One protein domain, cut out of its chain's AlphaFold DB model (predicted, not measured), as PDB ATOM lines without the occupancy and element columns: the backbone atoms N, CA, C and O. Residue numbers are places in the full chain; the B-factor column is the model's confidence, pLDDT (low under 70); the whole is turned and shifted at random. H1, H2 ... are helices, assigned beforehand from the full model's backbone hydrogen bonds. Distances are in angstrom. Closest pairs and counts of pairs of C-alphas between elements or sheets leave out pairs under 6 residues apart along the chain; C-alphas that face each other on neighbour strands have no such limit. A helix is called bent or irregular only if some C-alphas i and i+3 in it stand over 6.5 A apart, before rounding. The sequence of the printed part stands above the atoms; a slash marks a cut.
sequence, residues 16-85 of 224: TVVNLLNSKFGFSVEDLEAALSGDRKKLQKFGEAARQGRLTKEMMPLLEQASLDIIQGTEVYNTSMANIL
ATOM      1  N   THR A  16     -11.478 -61.774 -19.504       71.19
ATOM      2  CA  THR A  16     -11.026 -62.041 -18.132       71.19
ATOM      3  C   THR A  16      -9.824 -61.179 -17.750       71.19
ATOM      4  O   THR A  16      -9.799 -60.597 -16.667       71.19
ATOM      5  N   VAL A  17      -8.853 -61.039 -18.658       66.31
ATOM      6  CA  VAL A  17      -7.631 -60.248 -18.427       66.31
ATOM      7  C   VAL A  17      -7.945 -58.750 -18.416       66.31
ATOM      8  O   VAL A  17      -7.433 -58.012 -17.577       66.31
ATOM      9  N   VAL A  18      -8.855 -58.310 -19.289       72.62
ATOM     10  CA  VAL A  18      -9.315 -56.914 -19.360       72.62
ATOM     11  C   VAL A  18     -10.049 -56.492 -18.081       72.62
ATOM     12  O   VAL A  18      -9.783 -55.419 -17.539       72.62
ATOM     13  N   ASN A  19     -10.918 -57.355 -17.547       75.50
ATOM     14  CA  ASN A  19     -11.630 -57.086 -16.295       75.50
ATOM     15  C   ASN A  19     -10.687 -57.068 -15.081       75.50
ATOM     16  O   ASN A  19     -10.854 -56.244 -14.179       75.50
ATOM     17  N   LEU A  20      -9.668 -57.935 -15.071       76.00
ATOM     18  CA  LEU A  20      -8.666 -57.975 -14.007       76.00
ATOM     19  C   LEU A  20      -7.872 -56.662 -13.938       76.00
ATOM     20  O   LEU A  20      -7.700 -56.118 -12.846       76.00
ATOM     21  N   LEU A  21      -7.458 -56.129 -15.094       74.12
ATOM     22  CA  LEU A  21      -6.704 -54.878 -15.204       74.12
ATOM     23  C   LEU A  21      -7.450 -53.709 -14.542       74.12
ATOM     24  O   LEU A  21      -6.894 -52.997 -13.705       74.12
ATOM     25  N   ASN A  22      -8.743 -53.584 -14.844       76.69
ATOM     26  CA  ASN A  22      -9.585 -52.540 -14.278       76.69
ATOM     27  C   ASN A  22      -9.802 -52.737 -12.766       76.69
ATOM     28  O   ASN A  22      -9.689 -51.789 -11.995       76.69
ATOM     29  N   SER A  23     -10.031 -53.978 -12.319       78.06
ATOM     30  CA  SER A  23     -10.278 -54.282 -10.900       78.06
ATOM     31  C   SER A  23      -9.066 -54.068  -9.983       78.06
ATOM     32  O   SER A  23      -9.239 -53.752  -8.810       78.06
ATOM     33  N   LYS A  24      -7.843 -54.263 -10.494       78.19
ATOM     34  CA  LYS A  24      -6.609 -54.227  -9.691       78.19
ATOM     35  C   LYS A  24      -5.826 -52.926  -9.835       78.19
ATOM     36  O   LYS A  24      -5.182 -52.517  -8.877       78.19
ATOM     37  N   PHE A  25      -5.882 -52.285 -11.003       78.75
ATOM     38  CA  PHE A  25      -5.063 -51.109 -11.314       78.75
ATOM     39  C   PHE A  25      -5.889 -49.855 -11.649       78.75
ATOM     40  O   PHE A  25      -5.324 -48.774 -11.788       78.75
ATOM     41  N   GLY A  26      -7.223 -49.965 -11.736       79.25
ATOM     42  CA  GLY A  26      -8.128 -48.812 -11.846       79.25
ATOM     43  C   GLY A  26      -8.168 -48.122 -13.218       79.25
ATOM     44  O   GLY A  26      -8.582 -46.956 -13.315       79.25
ATOM     45  N   PHE A  27      -7.723 -48.807 -14.278       79.25
ATOM     46  CA  PHE A  27      -7.834 -48.355 -15.668       79.25
ATOM     47  C   PHE A  27      -8.153 -49.516 -16.620       79.25
ATOM     48  O   PHE A  27      -7.727 -50.652 -16.401       79.25
ATOM     49  N   SER A  28      -8.912 -49.228 -17.682       82.00
ATOM     50  CA  SER A  28      -9.305 -50.213 -18.696       82.00
ATOM     51  C   SER A  28      -8.482 -50.095 -19.982       82.00
ATOM     52  O   SER A  28      -7.727 -49.145 -20.195       82.00
ATOM     53  N   VAL A  29      -8.634 -51.069 -20.878       78.25
ATOM     54  CA  VAL A  29      -8.006 -51.041 -22.207       78.25
ATOM     55  C   VAL A  29      -8.533 -49.870 -23.040       78.25
ATOM     56  O   VAL A  29      -7.773 -49.246 -23.776       78.25
ATOM     57  N   GLU A  30      -9.808 -49.504 -22.885       79.62
ATOM     58  CA  GLU A  30     -10.366 -48.319 -23.543       79.62
ATOM     59  C   GLU A  30      -9.691 -47.021 -23.085       79.62
ATOM     60  O   GLU A  30      -9.496 -46.119 -23.900       79.62
ATOM     61  N   ASP A  31      -9.299 -46.931 -21.811       76.25
ATOM     62  CA  ASP A  31      -8.576 -45.774 -21.281       76.25
ATOM     63  C   ASP A  31      -7.169 -45.651 -21.887       76.25
ATOM     64  O   ASP A  31      -6.715 -44.538 -22.165       76.25
ATOM     65  N   LEU A  32      -6.494 -46.783 -22.127       77.69
ATOM     66  CA  LEU A  32      -5.191 -46.836 -22.799       77.69
ATOM     67  C   LEU A  32      -5.297 -46.433 -24.270       77.69
ATOM     68  O   LEU A  32      -4.495 -45.639 -24.756       77.69
ATOM     69  N   GLU A  33      -6.302 -46.945 -24.978       78.88
ATOM     70  CA  GLU A  33      -6.551 -46.575 -26.371       78.88
ATOM     71  C   GLU A  33      -6.895 -45.089 -26.516       78.88
ATOM     72  O   GLU A  33      -6.379 -44.428 -27.417       78.88
ATOM     73  N   ALA A  34      -7.716 -44.546 -25.611       78.19
ATOM     74  CA  ALA A  34      -8.055 -43.127 -25.582       78.19
ATOM     75  C   ALA A  34      -6.811 -42.257 -25.335       78.19
ATOM     76  O   ALA A  34      -6.588 -41.278 -26.052       78.19
ATOM     77  N   ALA A  35      -5.950 -42.649 -24.392       77.75
ATOM     78  CA  ALA A  35      -4.683 -41.968 -24.142       77.75
ATOM     79  C   ALA A  35      -3.739 -42.020 -25.361       77.75
ATOM     80  O   ALA A  35      -3.173 -40.994 -25.738       77.75
ATOM     81  N   LEU A  36      -3.624 -43.177 -26.024       78.50
ATOM     82  CA  LEU A  36      -2.823 -43.354 -27.246       78.50
ATOM     83  C   LEU A  36      -3.357 -42.538 -28.431       78.50
ATOM     84  O   LEU A  36      -2.581 -42.106 -29.278       78.50
ATOM     85  N   SER A  37      -4.669 -42.294 -28.478       79.50
ATOM     86  CA  SER A  37      -5.298 -41.426 -29.481       79.50
ATOM     87  C   SER A  37      -5.156 -39.923 -29.196       79.50
ATOM     88  O   SER A  37      -5.646 -39.109 -29.976       79.50
ATOM     89  N   GLY A  38      -4.480 -39.540 -28.105       74.62
ATOM     90  CA  GLY A  38      -4.201 -38.145 -27.758       74.62
ATOM     91  C   GLY A  38      -5.196 -37.496 -26.788       74.62
ATOM     92  O   GLY A  38      -5.161 -36.274 -26.626       74.62
ATOM     93  N   ASP A  39      -6.066 -38.264 -26.117       85.62
ATOM     94  CA  ASP A  39      -6.950 -37.718 -25.078       85.62
ATOM     95  C   ASP A  39      -6.130 -37.226 -23.874       85.62
ATOM     96  O   ASP A  39      -5.614 -37.999 -23.056       85.62
ATOM     97  N   ARG A  40      -6.037 -35.897 -23.756       79.12
ATOM     98  CA  ARG A  40      -5.272 -35.204 -22.714       79.12
ATOM     99  C   ARG A  40      -5.687 -35.598 -21.296       79.12
ATOM    100  O   ARG A  40      -4.814 -35.689 -20.437       79.12
ATOM    101  N   LYS A  41      -6.974 -35.856 -21.031       83.62
ATOM    102  CA  LYS A  41      -7.442 -36.193 -19.672       83.62
ATOM    103  C   LYS A  41      -6.987 -37.589 -19.253       83.62
ATOM    104  O   LYS A  41      -6.592 -37.798 -18.108       83.62
ATOM    105  N   LYS A  42      -7.012 -38.547 -20.184       80.31
ATOM    106  CA  LYS A  42      -6.545 -39.917 -19.931       80.31
ATOM    107  C   LYS A  42      -5.023 -39.965 -19.808       80.31
ATOM    108  O   LYS A  42      -4.523 -40.599 -18.882       80.31
ATOM    109  N   LEU A  43      -4.299 -39.216 -20.644       74.00
ATOM    110  CA  LEU A  43      -2.845 -39.048 -20.525       74.00
ATOM    111  C   LEU A  43      -2.427 -38.440 -19.177       74.00
ATOM    112  O   LEU A  43      -1.500 -38.947 -18.548       74.00
ATOM    113  N   GLN A  44      -3.128 -37.410 -18.692       82.94
ATOM    114  CA  GLN A  44      -2.876 -36.827 -17.367       82.94
ATOM    115  C   GLN A  44      -3.108 -37.836 -16.237       82.94
ATOM    116  O   GLN A  44      -2.232 -38.002 -15.391       82.94
ATOM    117  N   LYS A  45      -4.227 -38.576 -16.267       81.50
ATOM    118  CA  LYS A  45      -4.531 -39.619 -15.274       81.50
ATOM    119  C   LYS A  45      -3.438 -40.698 -15.223       81.50
ATOM    120  O   LYS A  45      -3.014 -41.087 -14.139       81.50
ATOM    121  N   PHE A  46      -2.949 -41.161 -16.378       79.19
ATOM    122  CA  PHE A  46      -1.842 -42.124 -16.436       79.19
ATOM    123  C   PHE A  46      -0.515 -41.533 -15.946       79.19
ATOM    124  O   PHE A  46       0.227 -42.214 -15.242       79.19
ATOM    125  N   GLY A  47      -0.222 -40.271 -16.272       81.12
ATOM    126  CA  GLY A  47       0.969 -39.572 -15.789       81.12
ATOM    127  C   GLY A  47       0.984 -39.414 -14.267       81.12
ATOM    128  O   GLY A  47       1.997 -39.701 -13.626       81.12
ATOM    129  N   GLU A  48      -0.146 -39.029 -13.674       82.62
ATOM    130  CA  GLU A  48      -0.304 -38.921 -12.220       82.62
ATOM    131  C   GLU A  48      -0.221 -40.280 -11.529       82.62
ATOM    132  O   GLU A  48       0.530 -40.410 -10.563       82.62
ATOM    133  N   ALA A  49      -0.902 -41.304 -12.051       79.19
ATOM    134  CA  ALA A  49      -0.835 -42.662 -11.514       79.19
ATOM    135  C   ALA A  49       0.582 -43.250 -11.608       79.19
ATOM    136  O   ALA A  49       1.056 -43.874 -10.665       79.19
ATOM    137  N   ALA A  50       1.309 -43.005 -12.704       80.81
ATOM    138  CA  ALA A  50       2.698 -43.437 -12.852       80.81
ATOM    139  C   ALA A  50       3.665 -42.650 -11.952       80.81
ATOM    140  O   ALA A  50       4.693 -43.190 -11.534       80.81
ATOM    141  N   ARG A  51       3.374 -41.374 -11.659       85.31
ATOM    142  CA  ARG A  51       4.136 -40.568 -10.692       85.31
ATOM    143  C   ARG A  51       3.891 -41.061  -9.267       85.31
ATOM    144  O   ARG A  51       4.854 -41.284  -8.543       85.31
ATOM    145  N   GLN A  52       2.630 -41.274  -8.894       82.19
ATOM    146  CA  GLN A  52       2.247 -41.829  -7.596       82.19
ATOM    147  C   GLN A  52       2.809 -43.239  -7.422       82.19
ATOM    148  O   GLN A  52       3.469 -43.491  -6.430       82.19
ATOM    149  N   GLY A  53       2.669 -44.120  -8.413       82.62
ATOM    150  CA  GLY A  53       3.220 -45.474  -8.363       82.62
ATOM    151  C   GLY A  53       4.742 -45.508  -8.186       82.62
ATOM    152  O   GLY A  53       5.240 -46.328  -7.421       82.62
ATOM    153  N   ARG A  54       5.487 -44.595  -8.831       85.19
ATOM    154  CA  ARG A  54       6.941 -44.450  -8.622       85.19
ATOM    155  C   ARG A  54       7.274 -43.942  -7.222       85.19
ATOM    156  O   ARG A  54       8.077 -44.566  -6.540       85.19
ATOM    157  N   LEU A  55       6.598 -42.882  -6.776       83.69
ATOM    158  CA  LEU A  55       6.781 -42.328  -5.435       83.69
ATOM    159  C   LEU A  55       6.465 -43.371  -4.354       83.69
ATOM    160  O   LEU A  55       7.231 -43.544  -3.417       83.69
ATOM    161  N   THR A  56       5.362 -44.105  -4.497       83.69
ATOM    162  CA  THR A  56       4.964 -45.170  -3.574       83.69
ATOM    163  C   THR A  56       5.966 -46.319  -3.595       83.69
ATOM    164  O   THR A  56       6.318 -46.820  -2.536       83.69
ATOM    165  N   LYS A  57       6.476 -46.716  -4.766       86.19
ATOM    166  CA  LYS A  57       7.495 -47.770  -4.867       86.19
ATOM    167  C   LYS A  57       8.799 -47.397  -4.152       86.19
ATOM    168  O   LYS A  57       9.435 -48.276  -3.583       86.19
ATOM    169  N   GLU A  58       9.194 -46.127  -4.189       85.50
ATOM    170  CA  GLU A  58      10.409 -45.640  -3.526       85.50
ATOM    171  C   GLU A  58      10.201 -45.392  -2.025       85.50
ATOM    172  O   GLU A  58      11.048 -45.757  -1.217       85.50
ATOM    173  N   MET A  59       9.066 -44.802  -1.640       83.75
ATOM    174  CA  MET A  59       8.833 -44.337  -0.269       83.75
ATOM    175  C   MET A  59       8.185 -45.383   0.635       83.75
ATOM    176  O   MET A  59       8.453 -45.384   1.832       83.75
ATOM    177  N   MET A  60       7.341 -46.277   0.104       85.38
ATOM    178  CA  MET A  60       6.609 -47.242   0.935       85.38
ATOM    179  C   MET A  60       7.537 -48.194   1.703       85.38
ATOM    180  O   MET A  60       7.314 -48.339   2.900       85.38
ATOM    181  N   PRO A  61       8.605 -48.771   1.108       91.75
ATOM    182  CA  PRO A  61       9.523 -49.632   1.860       91.75
ATOM    183  C   PRO A  61      10.232 -48.891   3.004       91.75
ATOM    184  O   PRO A  61      10.437 -49.453   4.075       91.75
ATOM    185  N   LEU A  62      10.575 -47.611   2.803       87.38
ATOM    186  CA  LEU A  62      11.183 -46.771   3.843       87.38
ATOM    187  C   LEU A  62      10.195 -46.484   4.978       87.38
ATOM    188  O   LEU A  62      10.567 -46.524   6.147       87.38
ATOM    189  N   LEU A  63       8.936 -46.207   4.634       80.06
ATOM    190  CA  LEU A  63       7.881 -45.938   5.607       80.06
ATOM    191  C   LEU A  63       7.501 -47.200   6.391       80.06
ATOM    192  O   LEU A  63       7.252 -47.119   7.592       80.06
ATOM    193  N   GLU A  64       7.483 -48.353   5.722       88.06
ATOM    194  CA  GLU A  64       7.262 -49.666   6.327       88.06
ATOM    195  C   GLU A  64       8.372 -49.991   7.327       88.06
ATOM    196  O   GLU A  64       8.071 -50.257   8.489       88.06
ATOM    197  N   GLN A  65       9.641 -49.872   6.920       91.00
ATOM    198  CA  GLN A  65      10.777 -50.109   7.812       91.00
ATOM    199  C   GLN A  65      10.764 -49.152   9.007       91.00
ATOM    200  O   GLN A  65      10.862 -49.601  10.143       91.00
ATOM    201  N   ALA A  66      10.561 -47.851   8.778       81.81
ATOM    202  CA  ALA A  66      10.489 -46.875   9.864       81.81
ATOM    203  C   ALA A  66       9.327 -47.169  10.827       81.81
ATOM    204  O   ALA A  66       9.471 -47.030  12.040       81.81
ATOM    205  N   SER A  67       8.176 -47.607  10.307       81.00
ATOM    206  CA  SER A  67       7.031 -47.994  11.138       81.00
ATOM    207  C   SER A  67       7.333 -49.246  11.959       81.00
ATOM    208  O   SER A  67       7.006 -49.287  13.144       81.00
ATOM    209  N   LEU A  68       7.987 -50.247  11.360       91.56
ATOM    210  CA  LEU A  68       8.423 -51.455  12.061       91.56
ATOM    211  C   LEU A  68       9.444 -51.134  13.153       91.56
ATOM    212  O   LEU A  68       9.281 -51.617  14.270       91.56
ATOM    213  N   ASP A  69      10.423 -50.275  12.877       89.25
ATOM    214  CA  ASP A  69      11.424 -49.846  13.856       89.25
ATOM    215  C   ASP A  69      10.766 -49.115  15.039       89.25
ATOM    216  O   ASP A  69      11.109 -49.364  16.196       89.25
ATOM    217  N   ILE A  70       9.769 -48.257  14.777       82.06
ATOM    218  CA  ILE A  70       8.990 -47.582  15.828       82.06
ATOM    219  C   ILE A  70       8.198 -48.596  16.660       82.06
ATOM    220  O   ILE A  70       8.220 -48.523  17.892       82.06
ATOM    221  N   ILE A  71       7.498 -49.537  16.018       84.25
ATOM    222  CA  ILE A  71       6.696 -50.560  16.706       84.25
ATOM    223  C   ILE A  71       7.598 -51.443  17.571       84.25
ATOM    224  O   ILE A  71       7.343 -51.577  18.768       84.25
ATOM    225  N   GLN A  72       8.679 -51.982  17.003       91.25
ATOM    226  CA  GLN A  72       9.622 -52.852  17.708       91.25
ATOM    227  C   GLN A  72      10.354 -52.103  18.822       91.25
ATOM    228  O   GLN A  72      10.476 -52.619  19.931       91.25
ATOM    229  N   GLY A  73      10.793 -50.867  18.573       83.81
ATOM    230  CA  GLY A  73      11.416 -50.029  19.595       83.81
ATOM    231  C   GLY A  73      10.474 -49.766  20.770       83.81
ATOM    232  O   GLY A  73      10.875 -49.884  21.929       83.81
ATOM    233  N   THR A  74       9.201 -49.483  20.482       84.88
ATOM    234  CA  THR A  74       8.168 -49.261  21.504       84.88
ATOM    235  C   THR A  74       7.849 -50.542  22.275       84.88
ATOM    236  O   THR A  74       7.715 -50.502  23.500       84.88
ATOM    237  N   GLU A  75       7.751 -51.684  21.590       89.56
ATOM    238  CA  GLU A  75       7.552 -52.995  22.212       89.56
ATOM    239  C   GLU A  75       8.706 -53.319  23.164       89.56
ATOM    240  O   GLU A  75       8.478 -53.476  24.364       89.56
ATOM    241  N   VAL A  76       9.945 -53.317  22.660       94.00
ATOM    242  CA  VAL A  76      11.150 -53.637  23.436       94.00
ATOM    243  C   VAL A  76      11.291 -52.709  24.637       94.00
ATOM    244  O   VAL A  76      11.564 -53.187  25.743       94.00
ATOM    245  N   TYR A  77      11.076 -51.402  24.455       88.00
ATOM    246  CA  TYR A  77      11.130 -50.427  25.543       88.00
ATOM    247  C   TYR A  77      10.118 -50.760  26.642       88.00
ATOM    248  O   TYR A  77      10.496 -50.908  27.808       88.00
ATOM    249  N   ASN A  78       8.846 -50.943  26.279       85.94
ATOM    250  CA  ASN A  78       7.784 -51.193  27.250       85.94
ATOM    251  C   ASN A  78       7.948 -52.546  27.947       85.94
ATOM    252  O   ASN A  78       7.813 -52.623  29.171       85.94
ATOM    253  N   THR A  79       8.300 -53.608  27.215       90.81
ATOM    254  CA  THR A  79       8.546 -54.925  27.818       90.81
ATOM    255  C   THR A  79       9.752 -54.899  28.753       90.81
ATOM    256  O   THR A  79       9.708 -55.478  29.839       90.81
ATOM    257  N   SER A  80      10.820 -54.185  28.381       88.31
ATOM    258  CA  SER A  80      12.023 -54.063  29.212       88.31
ATOM    259  C   SER A  80      11.745 -53.253  30.473       88.31
ATOM    260  O   SER A  80      12.112 -53.680  31.566       88.31
ATOM    261  N   MET A  81      11.033 -52.129  30.348       81.75
ATOM    262  CA  MET A  81      10.634 -51.305  31.487       81.75
ATOM    263  C   MET A  81       9.743 -52.090  32.456       81.75
ATOM    264  O   MET A  81      10.000 -52.105  33.660       81.75
ATOM    265  N   ALA A  82       8.744 -52.815  31.943       88.81
ATOM    266  CA  ALA A  82       7.884 -53.668  32.759       88.81
ATOM    267  C   ALA A  82       8.687 -54.745  33.510       88.81
ATOM    268  O   ALA A  82       8.463 -54.969  34.702       88.81
ATOM    269  N   ASN A  83       9.663 -55.374  32.848       91.44
ATOM    270  CA  ASN A  83      10.541 -56.366  33.471       91.44
ATOM    271  C   ASN A  83      11.438 -55.756  34.557       91.44
ATOM    272  O   ASN A  83      11.565 -56.345  35.633       91.44
ATOM    273  N   ILE A  84      12.022 -54.576  34.318       85.62
ATOM    274  CA  ILE A  84      12.829 -53.850  35.310       85.62
ATOM    275  C   ILE A  84      11.982 -53.525  36.541       85.62
ATOM    276  O   ILE A  84      12.389 -53.840  37.657       85.62
ATOM    277  N   LEU A  85      10.787 -52.963  36.351       87.19
ATOM    278  CA  LEU A  85       9.889 -52.608  37.452       87.19
ATOM    279  C   LEU A  85       9.439 -53.843  38.240       87.19
ATOM    280  O   LEU A  85       9.483 -53.840  39.470       87.19
TER     281      LEU A  85
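This is residues 16 to 85 of the 224 residues of an uncharacterized protein of Symploca sp. SIO2G7 (UniProt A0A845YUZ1). Two short helices, H1 and H2, sit near the beginning of one long bent helix, H3, whose residues 50 to 85 stick out free and make the length. The 70 printed residues hold three named helices, in the order H1, H2, H3, and no named strand: all helix. The whole is extended, with radius of gyration of the C-alphas 21.4 A and spans 69 by 26 by 13 A.

Start at H1, residues 16 to 25, close but not clearly touching H2, residues 29 to 36: their closest C-alphas, Val 18 and Val 29, are 6.7 A apart. H3, residues 40 to 85, is one helix by its hydrogen bonds but bent: C-alphas 58 and 61 are 6.8 A apart. Its arms, H3a, residues 40 to 58, and H3b, residues 61 to 85, stand at 37 degrees, only just a steep tilt. H2 touches H3a, at residues 41 to 43 alone, about perpendicular at 75 degrees; the closest C-alphas, Ala 35 and Leu 43, are 5.0 A apart. H1 is apart from both arms. Every O i to N i+4 pair inside H1, H2, H3a and H3b is within hydrogen-bond range.

Find C-alpha 16 at (-11.026, -62.041, -18.132), where H1 begins its 14.2 A; H2 measures 10.6 A. H3a runs 26.9 A, and H3b 35.7 A to C-alpha 85 at (9.889, -52.608, 37.452).

The farthest C-alphas, Ser 37 and Leu 85, are 69.5 A apart. The printed part has no cut, both links are tight, and residue 17 alone has pLDDT under 70.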